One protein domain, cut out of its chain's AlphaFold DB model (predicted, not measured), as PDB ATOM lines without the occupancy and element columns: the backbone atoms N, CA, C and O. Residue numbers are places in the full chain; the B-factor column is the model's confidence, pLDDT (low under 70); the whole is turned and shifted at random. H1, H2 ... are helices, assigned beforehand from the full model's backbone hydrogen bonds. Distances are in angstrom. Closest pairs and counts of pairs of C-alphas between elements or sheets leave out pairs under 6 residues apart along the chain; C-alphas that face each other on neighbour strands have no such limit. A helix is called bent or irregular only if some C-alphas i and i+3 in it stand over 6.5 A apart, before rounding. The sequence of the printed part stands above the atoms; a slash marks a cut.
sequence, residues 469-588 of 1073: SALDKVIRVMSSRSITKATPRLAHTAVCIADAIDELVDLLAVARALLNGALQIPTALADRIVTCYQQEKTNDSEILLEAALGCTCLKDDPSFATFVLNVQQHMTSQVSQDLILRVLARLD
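Overview. This is residues 469 to 588 of the 1073 residues of an uncharacterized protein of Lichtheimia ramosa (UniProt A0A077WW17). Seven helices pack in two groups: at one end H1 and H3 lie side by side while kinked H2 reaches from H1 to H3 and H4, and at the other end H6 runs alongside H5 and H7 packs on H5 at a steep tilt, with H6 and H7 only just apart from each other. H5 sits near the middle and packs on H4, which joins the two groups. The printed part has 120 residues with seven named helices, H1 to H7 in chain order, and no named strand; the class is all helix. It is compact, with a radius of gyration of the C-alphas of 14.2 A, and spans 38 by 29 by 27 A.

Along the chain. Start with the longest helix, H2, residues 480 to 499: find C-alpha 480 at (41.419, -32.330, -10.438) and follow it 26.2 A to C-alpha 499. It is irregular, with C-alphas 485 and 488 7.5 A apart, and has a kink of 64 degrees near residue 487. Before it, H1 is residues 469 to 477, beginning at C-alpha 469 (59.394, -30.740, -17.335). After it come H3, residues 504 to 516, 18.4 A long; H4, residues 523 to 533, 15.4 A; H5, residues 541 to 550, 14.6 A; H6, residues 557 to 569, 19.5 A; and H7, residues 577 to 584, ending at C-alpha 584 (34.257, -36.840, -37.692).

Arrangement. From H2, look first to H1: this hairpin only just touches, with 3 pairs of C-alphas within 8 A, the closest Ile 475 and Ile 483 at 7.2 A. With residues 494 to 498 alone H2 touches H3, closest C-alphas Ala 498 and Leu 507 at 6.1 A, and H4, closest Val 495 and Leu 525 at 5.7 A. H1 and H3 touch at Asp 472 and Ala 513, their closest C-alphas, 4.6 A apart, at a shallow tilt of 9 degrees, the same way. Further on, H4 and H5 touch at a steep tilt of 46 degrees, opposite ways, closest C-alphas Ala 526 and Ala 547 at 4.6 A. H5 and H6 form a hairpin at a shallow tilt of 10 degrees, closest C-alphas Ser 541 and Val 567 at 6.5 A. H7 touches H5, closest C-alphas Leu 549 and Val 583 at 7.4 A, but is only just apart from H6, at 8.3 A. Every O i to N i+4 pair is within hydrogen-bond range in H1, H3, H4, H5 and H7; H2 has 13 of 16 and H6 8 of 9.

Size, cuts and confidence. The C-alphas farthest apart, Val 477 and Asp 588, are 40.7 A apart. The printed part has no cut and no long link. Mean pLDDT of the printed part is 75.2; look for values under 70 at residues 517 to 518, 534 to 540, 550, 552 to 559 and 569 to 578.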
ATOM      1  N   SER A 469      59.351 -29.703 -18.375       86.50
ATOM      2  CA  SER A 469      59.394 -30.740 -17.335       86.50
ATOM      3  C   SER A 469      58.729 -30.283 -16.034       86.50
ATOM      4  O   SER A 469      58.020 -31.061 -15.392       86.50
ATOM      5  N   ALA A 470      58.932 -29.023 -15.645       85.00
ATOM      6  CA  ALA A 470      58.306 -28.417 -14.480       85.00
ATOM      7  C   ALA A 470      56.779 -28.368 -14.631       85.00
ATOM      8  O   ALA A 470      56.072 -28.760 -13.702       85.00
ATOM      9  N   LEU A 471      56.272 -27.973 -15.806       87.38
ATOM     10  CA  LEU A 471      54.840 -27.955 -16.114       87.38
ATOM     11  C   LEU A 471      54.206 -29.351 -15.969       87.38
ATOM     12  O   LEU A 471      53.208 -29.491 -15.260       87.38
ATOM     13  N   ASP A 472      54.800 -30.393 -16.563       85.31
ATOM     14  CA  ASP A 472      54.297 -31.776 -16.452       85.31
ATOM     15  C   ASP A 472      54.340 -32.288 -15.000       85.31
ATOM     16  O   ASP A 472      53.359 -32.848 -14.501       85.31
ATOM     17  N   LYS A 473      55.439 -32.044 -14.274       84.50
ATOM     18  CA  LYS A 473      55.578 -32.461 -12.867       84.50
ATOM     19  C   LYS A 473      54.541 -31.799 -11.964       84.50
ATOM     20  O   LYS A 473      53.933 -32.488 -11.149       84.50
ATOM     21  N   VAL A 474      54.318 -30.495 -12.115       85.88
ATOM     22  CA  VAL A 474      53.331 -29.748 -11.322       85.88
ATOM     23  C   VAL A 474      51.918 -30.270 -11.583       85.88
ATOM     24  O   VAL A 474      51.192 -30.551 -10.631       85.88
ATOM     25  N   ILE A 475      51.541 -30.472 -12.849       85.31
ATOM     26  CA  ILE A 475      50.211 -30.978 -13.216       85.31
ATOM     27  C   ILE A 475      49.962 -32.375 -12.627       85.31
ATOM     28  O   ILE A 475      48.880 -32.625 -12.103       85.31
ATOM     29  N   ARG A 476      50.967 -33.263 -12.623       82.88
ATOM     30  CA  ARG A 476      50.859 -34.610 -12.021       82.88
ATOM     31  C   ARG A 476      50.686 -34.607 -10.502       82.88
ATOM     32  O   ARG A 476      50.214 -35.599  -9.952       82.88
ATOM     33  N   VAL A 477      51.134 -33.556  -9.817       83.00
ATOM     34  CA  VAL A 477      51.057 -33.450  -8.349       83.00
ATOM     35  C   VAL A 477      49.692 -32.911  -7.905       83.00
ATOM     36  O   VAL A 477      49.242 -33.218  -6.804       83.00
ATOM     37  N   MET A 478      49.017 -32.119  -8.742       81.19
ATOM     38  CA  MET A 478      47.760 -31.454  -8.392       81.19
ATOM     39  C   MET A 478      46.536 -32.366  -8.582       81.19
ATOM     40  O   MET A 478      46.441 -33.113  -9.553       81.19
ATOM     41  N   SER A 479      45.541 -32.261  -7.692       80.62
ATOM     42  CA  SER A 479      44.246 -32.934  -7.877       80.62
ATOM     43  C   SER A 479      43.366 -32.219  -8.905       80.62
ATOM     44  O   SER A 479      43.501 -31.016  -9.136       80.62
ATOM     45  N   SER A 480      42.361 -32.909  -9.460       74.44
ATOM     46  CA  SER A 480      41.419 -32.330 -10.438       74.44
ATOM     47  C   SER A 480      40.727 -31.049  -9.932       74.44
ATOM     48  O   SER A 480      40.450 -30.125 -10.700       74.44
ATOM     49  N   ARG A 481      40.485 -30.935  -8.616       73.38
ATOM     50  CA  ARG A 481      39.885 -29.738  -7.999       73.38
ATOM     51  C   ARG A 481      40.857 -28.555  -7.920       73.38
ATOM     52  O   ARG A 481      40.423 -27.409  -8.013       73.38
ATOM     53  N   SER A 482      42.145 -28.809  -7.733       75.75
ATOM     54  CA  SER A 482      43.176 -27.766  -7.724       75.75
ATOM     55  C   SER A 482      43.546 -27.345  -9.143       75.75
ATOM     56  O   SER A 482      43.690 -26.150  -9.401       75.75
ATOM     57  N   ILE A 483      43.585 -28.301 -10.077       79.12
ATOM     58  CA  ILE A 483      43.801 -28.057 -11.508       79.12
ATOM     59  C   ILE A 483      42.749 -27.087 -12.047       79.12
ATOM     60  O   ILE A 483      43.127 -26.077 -12.624       79.12
ATOM     61  N   THR A 484      41.455 -27.299 -11.774       76.31
ATOM     62  CA  THR A 484      40.377 -26.394 -12.247       76.31
ATOM     63  C   THR A 484      40.523 -24.946 -11.771       76.31
ATOM     64  O   THR A 484      40.183 -24.014 -12.499       76.31
ATOM     65  N   LYS A 485      41.050 -24.718 -10.562       71.56
ATOM     66  CA  LYS A 485      41.343 -23.362 -10.059       71.56
ATOM     67  C   LYS A 485      42.612 -22.771 -10.674       71.56
ATOM     68  O   LYS A 485      42.706 -21.553 -10.825       71.56
ATOM     69  N   ALA A 486      43.588 -23.619 -10.987       76.38
ATOM     70  CA  ALA A 486      44.877 -23.235 -11.546       76.38
ATOM     71  C   ALA A 486      44.868 -23.104 -13.077       76.38
ATOM     72  O   ALA A 486      45.746 -22.433 -13.616       76.38
ATOM     73  N   THR A 487      43.857 -23.654 -13.763       79.25
ATOM     74  CA  THR A 487      43.680 -23.636 -15.224       79.25
ATOM     75  C   THR A 487      44.047 -22.305 -15.884       79.25
ATOM     76  O   THR A 487      44.859 -22.343 -16.801       79.25
ATOM     77  N   PRO A 488      43.551 -21.123 -15.451       77.75
ATOM     78  CA  PRO A 488      43.880 -19.876 -16.143       77.75
ATOM     79  C   PRO A 488      45.365 -19.495 -16.038       77.75
ATOM     80  O   PRO A 488      45.906 -18.924 -16.978       77.75
ATOM     81  N   ARG A 489      46.031 -19.805 -14.915       78.62
ATOM     82  CA  ARG A 489      47.461 -19.509 -14.716       78.62
ATOM     83  C   ARG A 489      48.338 -20.515 -15.459       78.62
ATOM     84  O   ARG A 489      49.256 -20.105 -16.151       78.62
ATOM     85  N   LEU A 490      47.999 -21.805 -15.391       83.44
ATOM     86  CA  LEU A 490      48.724 -22.862 -16.107       83.44
ATOM     87  C   LEU A 490      48.592 -22.729 -17.633       83.44
ATOM     88  O   LEU A 490      49.560 -22.944 -18.359       83.44
ATOM     89  N   ALA A 491      47.418 -22.319 -18.122       80.94
ATOM     90  CA  ALA A 491      47.208 -22.003 -19.531       80.94
ATOM     91  C   ALA A 491      48.058 -20.802 -19.971       80.94
ATOM     92  O   ALA A 491      48.702 -20.872 -21.012       80.94
ATOM     93  N   HIS A 492      48.107 -19.734 -19.165       81.81
ATOM     94  CA  HIS A 492      48.967 -18.580 -19.433       81.81
ATOM     95  C   HIS A 492      50.449 -18.979 -19.488       81.81
ATOM     96  O   HIS A 492      51.120 -18.667 -20.465       81.81
ATOM     97  N   THR A 493      50.947 -19.746 -18.510       83.25
ATOM     98  CA  THR A 493      52.343 -20.211 -18.527       83.25
ATOM     99  C   THR A 493      52.651 -21.113 -19.713       83.25
ATOM    100  O   THR A 493      53.730 -21.010 -20.280       83.25
ATOM    101  N   ALA A 494      51.714 -21.975 -20.119       84.38
ATOM    102  CA  ALA A 494      51.894 -22.825 -21.291       84.38
ATOM    103  C   ALA A 494      51.979 -22.005 -22.587       84.38
ATOM    104  O   ALA A 494      52.787 -22.333 -23.448       84.38
ATOM    105  N   VAL A 495      51.203 -20.919 -22.704       84.38
ATOM    106  CA  VAL A 495      51.316 -19.972 -23.826       84.38
ATOM    107  C   VAL A 495      52.651 -19.228 -23.780       84.38
ATOM    108  O   VAL A 495      53.319 -19.174 -24.798       84.38
ATOM    109  N   CYS A 496      53.105 -18.748 -22.619       83.88
ATOM    110  CA  CYS A 496      54.419 -18.100 -22.510       83.88
ATOM    111  C   CYS A 496      55.587 -19.043 -22.839       83.88
ATOM    112  O   CYS A 496      56.576 -18.605 -23.421       83.88
ATOM    113  N   ILE A 497      55.492 -20.326 -22.471       83.75
ATOM    114  CA  ILE A 497      56.472 -21.339 -22.882       83.75
ATOM    115  C   ILE A 497      56.410 -21.531 -24.400       83.75
ATOM    116  O   ILE A 497      57.458 -21.553 -25.036       83.75
ATOM    117  N   ALA A 498      55.203 -21.621 -24.974       82.94
ATOM    118  CA  ALA A 498      55.015 -21.707 -26.420       82.94
ATOM    119  C   ALA A 498      55.692 -20.526 -27.118       82.94
ATOM    120  O   ALA A 498      56.536 -20.773 -27.968       82.94
ATOM    121  N   ASP A 499      55.403 -19.295 -26.659       83.06
ATOM    122  CA  ASP A 499      56.207 -18.056 -26.709       83.06
ATOM    123  C   ASP A 499      57.620 -18.245 -27.257       83.06
ATOM    124  O   ASP A 499      57.964 -17.814 -28.358       83.06
ATOM    125  N   ALA A 500      58.416 -18.937 -26.450       81.50
ATOM    126  CA  ALA A 500      59.856 -19.052 -26.590       81.50
ATOM    127  C   ALA A 500      60.329 -20.266 -27.411       81.50
ATOM    128  O   ALA A 500      61.537 -20.455 -27.535       81.50
ATOM    129  N   ILE A 501      59.424 -21.106 -27.924       83.44
ATOM    130  CA  ILE A 501      59.757 -22.355 -28.625       83.44
ATOM    131  C   ILE A 501      59.494 -22.237 -30.124       83.44
ATOM    132  O   ILE A 501      58.344 -22.128 -30.540       83.44
ATOM    133  N   ASP A 502      60.528 -22.413 -30.940       76.88
ATOM    134  CA  ASP A 502      60.377 -22.486 -32.399       76.88
ATOM    135  C   ASP A 502      60.245 -23.929 -32.929       76.88
ATOM    136  O   ASP A 502      59.664 -24.144 -33.992       76.88
ATOM    137  N   GLU A 503      60.718 -24.934 -32.180       80.50
ATOM    138  CA  GLU A 503      60.675 -26.350 -32.580       80.50
ATOM    139  C   GLU A 503      59.317 -27.014 -32.277       80.50
ATOM    140  O   GLU A 503      58.791 -26.951 -31.159       80.50
ATOM    141  N   LEU A 504      58.764 -27.751 -33.249       79.56
ATOM    142  CA  LEU A 504      57.464 -28.417 -33.092       79.56
ATOM    143  C   LEU A 504      57.469 -29.495 -31.990       79.56
ATOM    144  O   LEU A 504      56.465 -29.683 -31.303       79.56
ATOM    145  N   VAL A 505      58.594 -30.185 -31.787       80.62
ATOM    146  CA  VAL A 505      58.731 -31.267 -30.793       80.62
ATOM    147  C   VAL A 505      58.502 -30.757 -29.367       80.62
ATOM    148  O   VAL A 505      57.789 -31.387 -28.582       80.62
ATOM    149  N   ASP A 506      59.053 -29.590 -29.046       81.06
ATOM    150  CA  ASP A 506      58.935 -28.986 -27.721       81.06
ATOM    151  C   ASP A 506      57.526 -28.386 -27.507       81.06
ATOM    152  O   ASP A 506      56.957 -28.522 -26.419       81.06
ATOM    153  N   LEU A 507      56.881 -27.838 -28.551       82.56
ATOM    154  CA  LEU A 507      55.470 -27.411 -28.497       82.56
ATOM    155  C   LEU A 507      54.512 -28.587 -28.235       82.56
ATOM    156  O   LEU A 507      53.578 -28.476 -27.433       82.56
ATOM    157  N   LEU A 508      54.759 -29.735 -28.872       82.31
ATOM    158  CA  LEU A 508      53.994 -30.962 -28.641       82.31
ATOM    159  C   LEU A 508      54.185 -31.488 -27.212       82.31
ATOM    160  O   LEU A 508      53.232 -31.994 -26.614       82.31
ATOM    161  N   ALA A 509      55.375 -31.327 -26.626       82.25
ATOM    162  CA  ALA A 509      55.631 -31.694 -25.236       82.25
ATOM    163  C   ALA A 509      54.836 -30.823 -24.242       82.25
ATOM    164  O   ALA A 509      54.285 -31.355 -23.273       82.25
ATOM    165  N   VAL A 510      54.688 -29.517 -24.510       83.75
ATOM    166  CA  VAL A 510      53.825 -28.611 -23.721       83.75
ATOM    167  C   VAL A 510      52.361 -29.047 -23.793       83.75
ATOM    168  O   VAL A 510      51.693 -29.166 -22.763       83.75
ATOM    169  N   ALA A 511      51.855 -29.336 -24.993       82.81
ATOM    170  CA  ALA A 511      50.482 -29.802 -25.172       82.81
ATOM    171  C   ALA A 511      50.234 -31.158 -24.486       82.81
ATOM    172  O   ALA A 511      49.206 -31.347 -23.834       82.81
ATOM    173  N   ARG A 512      51.206 -32.077 -24.544       83.44
ATOM    174  CA  ARG A 512      51.153 -33.373 -23.851       83.44
ATOM    175  C   ARG A 512      51.056 -33.215 -22.333       83.44
ATOM    176  O   ARG A 512      50.279 -33.924 -21.696       83.44
ATOM    177  N   ALA A 513      51.807 -32.275 -21.758       81.88
ATOM    178  CA  ALA A 513      51.757 -31.979 -20.328       81.88
ATOM    179  C   ALA A 513      50.360 -31.496 -19.887       81.88
ATOM    180  O   ALA A 513      49.861 -31.920 -18.844       81.88
ATOM    181  N   LEU A 514      49.697 -30.665 -20.701       82.06
ATOM    182  CA  LEU A 514      48.335 -30.189 -20.432       82.06
ATOM    183  C   LEU A 514      47.288 -31.306 -20.541       82.06
ATOM    184  O   LEU A 514      46.458 -31.460 -19.641       82.06
ATOM    185  N   LEU A 515      47.352 -32.117 -21.602       79.75
ATOM    186  CA  LEU A 515      46.399 -33.207 -21.837       79.75
ATOM    187  C   LEU A 515      46.478 -34.299 -20.761       79.75
ATOM    188  O   LEU A 515      45.441 -34.787 -20.312       79.75
ATOM    189  N   ASN A 516      47.678 -34.612 -20.258       78.25
ATOM    190  CA  ASN A 516      47.854 -35.509 -19.106       78.25
ATOM    191  C   ASN A 516      47.114 -35.013 -17.847       78.25
ATOM    192  O   ASN A 516      46.722 -35.818 -17.003       78.25
ATOM    193  N   GLY A 517      46.915 -33.698 -17.719       64.62
ATOM    194  CA  GLY A 517      46.146 -33.058 -16.649       64.62
ATOM    195  C   GLY A 517      44.653 -32.901 -16.929       64.62
ATOM    196  O   GLY A 517      43.975 -32.228 -16.152       64.62
ATOM    197  N   ALA A 518      44.148 -33.460 -18.035       67.94
ATOM    198  CA  ALA A 518      42.800 -33.226 -18.557       67.94
ATOM    199  C   ALA A 518      42.471 -31.731 -18.779       67.94
ATOM    200  O   ALA A 518      41.314 -31.312 -18.679       67.94
ATOM    201  N   LEU A 519      43.488 -30.909 -19.058       75.06
ATOM    202  CA  LEU A 519      43.324 -29.502 -19.420       75.06
ATOM    203  C   LEU A 519      43.130 -29.380 -20.934       75.06
ATOM    204  O   LEU A 519      43.793 -30.063 -21.711       75.06
ATOM    205  N   GLN A 520      42.250 -28.473 -21.353       78.38
ATOM    206  CA  GLN A 520      42.095 -28.135 -22.767       78.38
ATOM    207  C   GLN A 520      43.317 -27.355 -23.264       78.38
ATOM    208  O   GLN A 520      43.825 -26.482 -22.555       78.38
ATOM    209  N   ILE A 521      43.753 -27.639 -24.493       80.88
ATOM    210  CA  ILE A 521      44.821 -26.885 -25.158       80.88
ATOM    211  C   ILE A 521      44.329 -25.441 -25.391       80.88
ATOM    212  O   ILE A 521      43.298 -25.252 -26.045       80.88
ATOM    213  N   PRO A 522      45.025 -24.408 -24.873       82.31
ATOM    214  CA  PRO A 522      44.677 -23.012 -25.126       82.31
ATOM    215  C   PRO A 522      44.721 -22.679 -26.619       82.31
ATOM    216  O   PRO A 522      45.609 -23.144 -27.332       82.31
ATOM    217  N   THR A 523      43.819 -21.815 -27.084       79.75
ATOM    218  CA  THR A 523      43.690 -21.475 -28.514       79.75
ATOM    219  C   THR A 523      44.983 -20.923 -29.116       79.75
ATOM    220  O   THR A 523      45.351 -21.326 -30.206       79.75
ATOM    221  N   ALA A 524      45.719 -20.079 -28.384       78.56
ATOM    222  CA  ALA A 524      46.993 -19.522 -28.847       78.56
ATOM    223  C   ALA A 524      48.091 -20.593 -29.020       78.56
ATOM    224  O   ALA A 524      48.854 -20.551 -29.980       78.56
ATOM    225  N   LEU A 525      48.140 -21.590 -28.126       82.25
ATOM    226  CA  LEU A 525      49.051 -22.733 -28.256       82.25
ATOM    227  C   LEU A 525      48.635 -23.627 -29.436       82.25
ATOM    228  O   LEU A 525      49.485 -24.077 -30.197       82.25
ATOM    229  N   ALA A 526      47.330 -23.847 -29.615       80.38
ATOM    230  CA  ALA A 526      46.792 -24.589 -30.750       80.38
ATOM    231  C   ALA A 526      47.113 -23.914 -32.098       80.38
ATOM    232  O   ALA A 526      47.562 -24.598 -33.017       80.38
ATOM    233  N   ASP A 527      46.953 -22.588 -32.192       79.19
ATOM    234  CA  ASP A 527      47.299 -21.800 -33.381       79.19
ATOM    235  C   ASP A 527      48.782 -21.981 -33.749       79.19
ATOM    236  O   ASP A 527      49.102 -22.278 -34.900       79.19
ATOM    237  N   ARG A 528      49.681 -21.936 -32.757       79.19
ATOM    238  CA  ARG A 528      51.119 -22.150 -32.964       79.19
ATOM    239  C   ARG A 528      51.491 -23.565 -33.400       79.19
ATOM    240  O   ARG A 528      52.276 -23.726 -34.334       79.19
ATOM    241  N   ILE A 529      50.925 -24.586 -32.753       80.56
ATOM    242  CA  ILE A 529      51.166 -25.996 -33.107       80.56
ATOM    243  C   ILE A 529      50.775 -26.247 -34.568       80.56
ATOM    244  O   ILE A 529      51.525 -26.877 -35.313       80.56
ATOM    245  N   VAL A 530      49.627 -25.712 -34.999       78.19
ATOM    246  CA  VAL A 530      49.147 -25.854 -36.379       78.19
ATOM    247  C   VAL A 530      50.061 -25.128 -37.371       78.19
ATOM    248  O   VAL A 530      50.371 -25.697 -38.419       78.19
ATOM    249  N   THR A 531      50.535 -23.916 -37.058       78.88
ATOM    250  CA  THR A 531      51.453 -23.178 -37.945       78.88
ATOM    251  C   THR A 531      52.828 -23.837 -38.069       78.88
ATOM    252  O   THR A 531      53.356 -23.920 -39.175       78.88
ATOM    253  N   CYS A 532      53.390 -24.365 -36.975       76.50
ATOM    254  CA  CYS A 532      54.686 -25.052 -37.000       76.50
ATOM    255  C   CYS A 532      54.602 -26.402 -37.734       76.50
ATOM    256  O   CYS A 532      55.509 -26.741 -38.489       76.50
ATOM    257  N   TYR A 533      53.486 -27.136 -37.618       76.69
ATOM    258  CA  TYR A 533      53.275 -28.384 -38.368       76.69
ATOM    259  C   TYR A 533      53.262 -28.196 -39.894       76.69
ATOM    260  O   TYR A 533      53.651 -29.088 -40.647       76.69
ATOM    261  N   GLN A 534      52.835 -27.027 -40.385       69.06
ATOM    262  CA  GLN A 534      52.902 -26.728 -41.821       69.06
ATOM    263  C   GLN A 534      54.349 -26.624 -42.333       69.06
ATOM    264  O   GLN A 534      54.575 -26.781 -43.533       69.06
ATOM    265  N   GLN A 535      55.314 -26.382 -41.441       65.62
ATOM    266  CA  GLN A 535      56.736 -26.248 -41.753       65.62
ATOM    267  C   GLN A 535      57.511 -27.546 -41.465       65.62
ATOM    268  O   GLN A 535      58.339 -27.951 -42.279       65.62
ATOM    269  N   GLU A 536      57.194 -28.238 -40.364       66.00
ATOM    270  CA  GLU A 536      57.840 -29.484 -39.931       66.00
ATOM    271  C   GLU A 536      56.815 -30.614 -39.740       66.00
ATOM    272  O   GLU A 536      55.871 -30.504 -38.962       66.00
ATOM    273  N   LYS A 537      56.999 -31.741 -40.435       68.69
ATOM    274  CA  LYS A 537      56.075 -32.888 -40.380       68.69
ATOM    275  C   LYS A 537      56.520 -33.903 -39.319       68.69
ATOM    276  O   LYS A 537      57.641 -34.402 -39.387       68.69
ATOM    277  N   THR A 538      55.637 -34.253 -38.378       68.06
ATOM    278  CA  THR A 538      55.905 -35.180 -37.251       68.06
ATOM    279  C   THR A 538      54.783 -36.208 -37.036       68.06
ATOM    280  O   THR A 538      53.654 -35.977 -37.461       68.06
ATOM    281  N   ASN A 539      55.060 -37.296 -36.301       61.97
ATOM    282  CA  ASN A 539      54.165 -38.462 -36.158       61.97
ATOM    283  C   ASN A 539      53.176 -38.431 -34.956       61.97
ATOM    284  O   ASN A 539      52.453 -39.408 -34.755       61.97
ATOM    285  N   ASP A 540      53.110 -37.359 -34.153       67.50
ATOM    286  CA  ASP A 540      52.246 -37.272 -32.952       67.50
ATOM    287  C   ASP A 540      50.784 -36.892 -33.290       67.50
ATOM    288  O   ASP A 540      50.312 -35.779 -33.045       67.50
ATOM    289  N   SER A 541      50.042 -37.838 -33.866       71.19
ATOM    290  CA  SER A 541      48.725 -37.598 -34.472       71.19
ATOM    291  C   SER A 541      47.604 -37.182 -33.505       71.19
ATOM    292  O   SER A 541      46.749 -36.385 -33.883       71.19
ATOM    293  N   GLU A 542      47.597 -37.666 -32.260       73.62
ATOM    294  CA  GLU A 542      46.525 -37.390 -31.285       73.62
ATOM    295  C   GLU A 542      46.532 -35.928 -30.803       73.62
ATOM    296  O   GLU A 542      45.499 -35.260 -30.789       73.62
ATOM    297  N   ILE A 543      47.719 -35.400 -30.494       74.62
ATOM    298  CA  ILE A 543      47.907 -34.024 -30.010       74.62
ATOM    299  C   ILE A 543      47.626 -33.017 -31.130       74.62
ATOM    300  O   ILE A 543      46.996 -31.986 -30.894       74.62
ATOM    301  N   LEU A 544      48.053 -33.325 -32.358       76.38
ATOM    302  CA  LEU A 544      47.819 -32.482 -33.532       76.38
ATOM    303  C   LEU A 544      46.325 -32.367 -33.869       76.38
ATOM    304  O   LEU A 544      45.854 -31.284 -34.215       76.38
ATOM    305  N   LEU A 545      45.567 -33.459 -33.736       75.25
ATOM    306  CA  LEU A 545      44.118 -33.467 -33.954       75.25
ATOM    307  C   LEU A 545      43.358 -32.729 -32.838       75.25
ATOM    308  O   LEU A 545      42.454 -31.948 -33.131       75.25
ATOM    309  N   GLU A 546      43.748 -32.918 -31.575       74.38
ATOM    310  CA  GLU A 546      43.234 -32.144 -30.433       74.38
ATOM    311  C   GLU A 546      43.493 -30.633 -30.607       74.38
ATOM    312  O   GLU A 546      42.578 -29.822 -30.441       74.38
ATOM    313  N   ALA A 547      44.708 -30.247 -31.015       74.50
ATOM    314  CA  ALA A 547      45.070 -28.855 -31.285       74.50
ATOM    315  C   ALA A 547      44.277 -28.275 -32.470       74.50
ATOM    316  O   ALA A 547      43.753 -27.165 -32.381       74.50
ATOM    317  N   ALA A 548      44.096 -29.035 -33.555       74.38
ATOM    318  CA  ALA A 548      43.310 -28.597 -34.708       74.38
ATOM    319  C   ALA A 548      41.839 -28.318 -34.353       74.38
ATOM    320  O   ALA A 548      41.240 -27.383 -34.885       74.38
ATOM    321  N   LEU A 549      41.255 -29.082 -33.420       73.25
ATOM    322  CA  LEU A 549      39.903 -28.822 -32.918       73.25
ATOM    323  C   LEU A 549      39.818 -27.504 -32.120       73.25
ATOM    324  O   LEU A 549      38.763 -26.867 -32.104       73.25
ATOM    325  N   GLY A 550      40.911 -27.076 -31.488       65.50
ATOM    326  CA  GLY A 550      41.006 -25.820 -30.738       65.50
ATOM    327  C   GLY A 550      41.447 -24.592 -31.550       65.50
ATOM    328  O   GLY A 550      41.254 -23.474 -31.067       65.50
ATOM    329  N   CYS A 551      42.009 -24.763 -32.757       72.56
ATOM    330  CA  CYS A 551      42.568 -23.662 -33.561       72.56
ATOM    331  C   CYS A 551      41.496 -22.649 -33.978       72.56
ATOM    332  O   CYS A 551      40.421 -23.017 -34.465       72.56
ATOM    333  N   THR A 552      41.804 -21.357 -33.866       60.69
ATOM    334  CA  THR A 552      40.974 -20.298 -34.458       60.69
ATOM    335  C   THR A 552      41.239 -20.152 -35.953       60.69
ATOM    336  O   THR A 552      40.316 -19.868 -36.713       60.69
ATOM    337  N   CYS A 553      42.472 -20.453 -36.358       60.00
ATOM    338  CA  CYS A 553      42.987 -20.391 -37.720       60.00
ATOM    339  C   CYS A 553      42.284 -21.324 -38.729       60.00
ATOM    340  O   CYS A 553      42.232 -21.036 -39.921       60.00
ATOM    341  N   LEU A 554      41.739 -22.450 -38.252       61.22
ATOM    342  CA  LEU A 554      41.088 -23.496 -39.053       61.22
ATOM    343  C   LEU A 554      39.555 -23.460 -38.923       61.22
ATOM    344  O   LEU A 554      38.892 -24.452 -39.208       61.22
ATOM    345  N   LYS A 555      38.971 -22.352 -38.443       57.44
ATOM    346  CA  LYS A 555      37.509 -22.237 -38.265       57.44
ATOM    347  C   LYS A 555      36.719 -22.234 -39.578       57.44
ATOM    348  O   LYS A 555      35.519 -22.478 -39.522       57.44
ATOM    349  N   ASP A 556      37.380 -22.022 -40.713       58.66
ATOM    350  CA  ASP A 556      36.777 -22.160 -42.036       58.66
ATOM    351  C   ASP A 556      36.860 -23.628 -42.505       58.66
ATOM    352  O   ASP A 556      37.953 -24.175 -42.694       58.66
ATOM    353  N   ASP A 557      35.694 -24.257 -42.710       60.16
ATOM    354  CA  ASP A 557      35.501 -25.697 -42.986       60.16
ATOM    355  C   ASP A 557      36.477 -26.366 -43.995       60.16
ATOM    356  O   ASP A 557      36.917 -27.491 -43.735       60.16
ATOM    357  N   PRO A 558      36.906 -25.746 -45.119       62.50
ATOM    358  CA  PRO A 558      37.770 -26.437 -46.088       62.50
ATOM    359  C   PRO A 558      39.238 -26.597 -45.643       62.50
ATOM    360  O   PRO A 558      39.904 -27.572 -46.018       62.50
ATOM    361  N   SER A 559      39.763 -25.680 -44.826       68.00
ATOM    362  CA  SER A 559      41.160 -25.716 -44.366       68.00
ATOM    363  C   SER A 559      41.372 -26.783 -43.287       68.00
ATOM    364  O   SER A 559      42.403 -27.460 -43.273       68.00
ATOM    365  N   PHE A 560      40.368 -26.989 -42.427       74.44
ATOM    366  CA  PHE A 560      40.373 -28.023 -41.387       74.44
ATOM    367  C   PHE A 560      40.411 -29.433 -41.986       74.44
ATOM    368  O   PHE A 560      41.251 -30.249 -41.599       74.44
ATOM    369  N   ALA A 561      39.569 -29.706 -42.988       70.00
ATOM    370  CA  ALA A 561      39.545 -31.003 -43.662       70.00
ATOM    371  C   ALA A 561      40.887 -31.340 -44.331       70.00
ATOM    372  O   ALA A 561      41.371 -32.469 -44.237       70.00
ATOM    373  N   THR A 562      41.525 -30.344 -44.951       74.62
ATOM    374  CA  THR A 562      42.838 -30.502 -45.591       74.62
ATOM    375  C   THR A 562      43.934 -30.808 -44.565       74.62
ATOM    376  O   THR A 562      44.785 -31.667 -44.796       74.62
ATOM    377  N   PHE A 563      43.893 -30.157 -43.398       77.12
ATOM    378  CA  PHE A 563      44.830 -30.415 -42.304       77.12
ATOM    379  C   PHE A 563      44.690 -31.841 -41.751       77.12
ATOM    380  O   PHE A 563      45.687 -32.553 -41.651       77.12
ATOM    381  N   VAL A 564      43.465 -32.295 -41.459       75.56
ATOM    382  CA  VAL A 564      43.204 -33.650 -40.932       75.56
ATOM    383  C   VAL A 564      43.680 -34.737 -41.906       75.56
ATOM    384  O   VAL A 564      44.299 -35.716 -41.483       75.56
ATOM    385  N   LEU A 565      43.462 -34.546 -43.211       75.31
ATOM    386  CA  LEU A 565      43.940 -35.466 -44.249       75.31
ATOM    387  C   LEU A 565      45.475 -35.453 -44.391       75.31
ATOM    388  O   LEU A 565      46.081 -36.500 -44.611       75.31
ATOM    389  N   ASN A 566      46.133 -34.308 -44.198       74.19
ATOM    390  CA  ASN A 566      47.598 -34.237 -44.188       74.19
ATOM    391  C   ASN A 566      48.212 -34.900 -42.947       74.19
ATOM    392  O   ASN A 566      49.248 -35.551 -43.058       74.19
ATOM    393  N   VAL A 567      47.593 -34.759 -41.769       73.25
ATOM    394  CA  VAL A 567      48.017 -35.483 -40.556       73.25
ATOM    395  C   VAL A 567      47.855 -36.991 -40.758       73.25
ATOM    396  O   VAL A 567      48.741 -37.746 -40.369       73.25
ATOM    397  N   GLN A 568      46.792 -37.435 -41.444       71.88
ATOM    398  CA  GLN A 568      46.555 -38.845 -41.782       71.88
ATOM    399  C   GLN A 568      47.713 -39.484 -42.562       71.88
ATOM    400  O   GLN A 568      48.114 -40.597 -42.232       71.88
ATOM    401  N   GLN A 569      48.294 -38.786 -43.542       69.12
ATOM    402  CA  GLN A 569      49.413 -39.316 -44.338       69.12
ATOM    403  C   GLN A 569      50.677 -39.610 -43.514       69.12
ATOM    404  O   GLN A 569      51.517 -40.399 -43.944       69.12
ATOM    405  N   HIS A 570      50.808 -38.996 -42.336       64.56
ATOM    406  CA  HIS A 570      51.971 -39.106 -41.455       64.56
ATOM    407  C   HIS A 570      51.664 -39.826 -40.127       64.56
ATOM    408  O   HIS A 570      52.531 -39.914 -39.260       64.56
ATOM    409  N   MET A 571      50.455 -40.379 -39.946       64.44
ATOM    410  CA  MET A 571      50.114 -41.138 -38.737       64.44
ATOM    411  C   MET A 571      50.874 -42.463 -38.688       64.44
ATOM    412  O   MET A 571      50.882 -43.210 -39.660       64.44
ATOM    413  N   THR A 572      51.444 -42.804 -37.533       55.91
ATOM    414  CA  THR A 572      52.027 -44.137 -37.276       55.91
ATOM    415  C   THR A 572      51.482 -44.803 -36.005       55.91
ATOM    416  O   THR A 572      51.751 -45.978 -35.771       55.91
ATOM    417  N   SER A 573      50.722 -44.073 -35.180       59.09
ATOM    418  CA  SER A 573      50.170 -44.515 -33.889       59.09
ATOM    419  C   SER A 573      48.641 -44.638 -33.907       59.09
ATOM    420  O   SER A 573      47.960 -43.944 -34.660       59.09
ATOM    421  N   GLN A 574      48.088 -45.507 -33.049       63.19
ATOM    422  CA  GLN A 574      46.636 -45.664 -32.874       63.19
ATOM    423  C   GLN A 574      46.017 -44.414 -32.220       63.19
ATOM    424  O   GLN A 574      46.539 -43.931 -31.220       63.19
ATOM    425  N   VAL A 575      44.902 -43.922 -32.770       65.94
ATOM    426  CA  VAL A 575      44.138 -42.765 -32.262       65.94
ATOM    427  C   VAL A 575      42.958 -43.245 -31.407       65.94
ATOM    428  O   VAL A 575      42.334 -44.262 -31.721       65.94
ATOM    429  N   SER A 576      42.632 -42.526 -30.329       66.81
ATOM    430  CA  SER A 576      41.504 -42.839 -29.443       66.81
ATOM    431  C   SER A 576      40.135 -42.703 -30.140       66.81
ATOM    432  O   SER A 576      39.901 -41.794 -30.939       66.81
ATOM    433  N   GLN A 577      39.193 -43.610 -29.835       66.19
ATOM    434  CA  GLN A 577      37.856 -43.633 -30.462       66.19
ATOM    435  C   GLN A 577      37.028 -42.366 -30.189       66.19
ATOM    436  O   GLN A 577      36.271 -41.935 -31.057       66.19
ATOM    437  N   ASP A 578      37.197 -41.749 -29.018       67.25
ATOM    438  CA  ASP A 578      36.521 -40.495 -28.666       67.25
ATOM    439  C   ASP A 578      36.979 -39.327 -29.557       67.25
ATOM    440  O   ASP A 578      36.160 -38.578 -30.097       67.25
ATOM    441  N   LEU A 579      38.288 -39.225 -29.809       70.00
ATOM    442  CA  LEU A 579      38.845 -38.202 -30.688       70.00
ATOM    443  C   LEU A 579      38.409 -38.404 -32.144       70.00
ATOM    444  O   LEU A 579      38.095 -37.434 -32.831       70.00
ATOM    445  N   ILE A 580      38.305 -39.659 -32.596       72.31
ATOM    446  CA  ILE A 580      37.784 -39.995 -33.928       72.31
ATOM    447  C   ILE A 580      36.355 -39.469 -34.102       72.31
ATOM    448  O   ILE A 580      36.057 -38.831 -35.110       72.31
ATOM    449  N   LEU A 581      35.479 -39.666 -33.115       72.12
ATOM    450  CA  LEU A 581      34.103 -39.164 -33.172       72.12
ATOM    451  C   LEU A 581      34.046 -37.630 -33.196       72.12
ATOM    452  O   LEU A 581      33.286 -37.058 -33.978       72.12
ATOM    453  N   ARG A 582      34.876 -36.961 -32.388       73.06
ATOM    454  CA  ARG A 582      34.949 -35.491 -32.328       73.06
ATOM    455  C   ARG A 582      35.480 -34.870 -33.623       73.06
ATOM    456  O   ARG A 582      34.981 -33.826 -34.035       73.06
ATOM    457  N   VAL A 583      36.451 -35.509 -34.277       74.62
ATOM    458  CA  VAL A 583      36.975 -35.076 -35.583       74.62
ATOM    459  C   VAL A 583      35.955 -35.338 -36.696       74.62
ATOM    460  O   VAL A 583      35.694 -34.443 -37.493       74.62
ATOM    461  N   LEU A 584      35.308 -36.513 -36.716       73.62
ATOM    462  CA  LEU A 584      34.257 -36.840 -37.692       73.62
ATOM    463  C   LEU A 584      33.058 -35.893 -37.608       73.62
ATOM    464  O   LEU A 584      32.499 -35.537 -38.640       73.62
ATOM    465  N   ALA A 585      32.683 -35.455 -36.403       73.81
ATOM    466  CA  ALA A 585      31.588 -34.509 -36.200       73.81
ATOM    467  C   ALA A 585      31.839 -33.131 -36.841       73.81
ATOM    468  O   ALA A 585      30.892 -32.370 -37.029       73.81
ATOM    469  N   ARG A 586      33.099 -32.809 -37.163       71.62
ATOM    470  CA  ARG A 586      33.523 -31.533 -37.751       71.62
ATOM    471  C   ARG A 586      33.980 -31.659 -39.212       71.62
ATOM    472  O   ARG A 586      34.472 -30.691 -39.774       71.62
ATOM    473  N   LEU A 587      33.871 -32.846 -39.809       72.81
ATOM    474  CA  LEU A 587      34.197 -33.096 -41.214       72.81
ATOM    475  C   LEU A 587      32.918 -33.259 -42.038       72.81
ATOM    476  O   LEU A 587      31.976 -33.927 -41.614       72.81
ATOM    477  N   ASP A 588      32.929 -32.752 -43.270       70.75
ATOM    478  CA  ASP A 588      31.881 -33.046 -44.249       70.75
ATOM    479  C   ASP A 588      31.778 -34.551 -44.534       70.75
ATOM    480  O   ASP A 588      32.782 -35.271 -44.550       70.75
TER     481      ASP A 588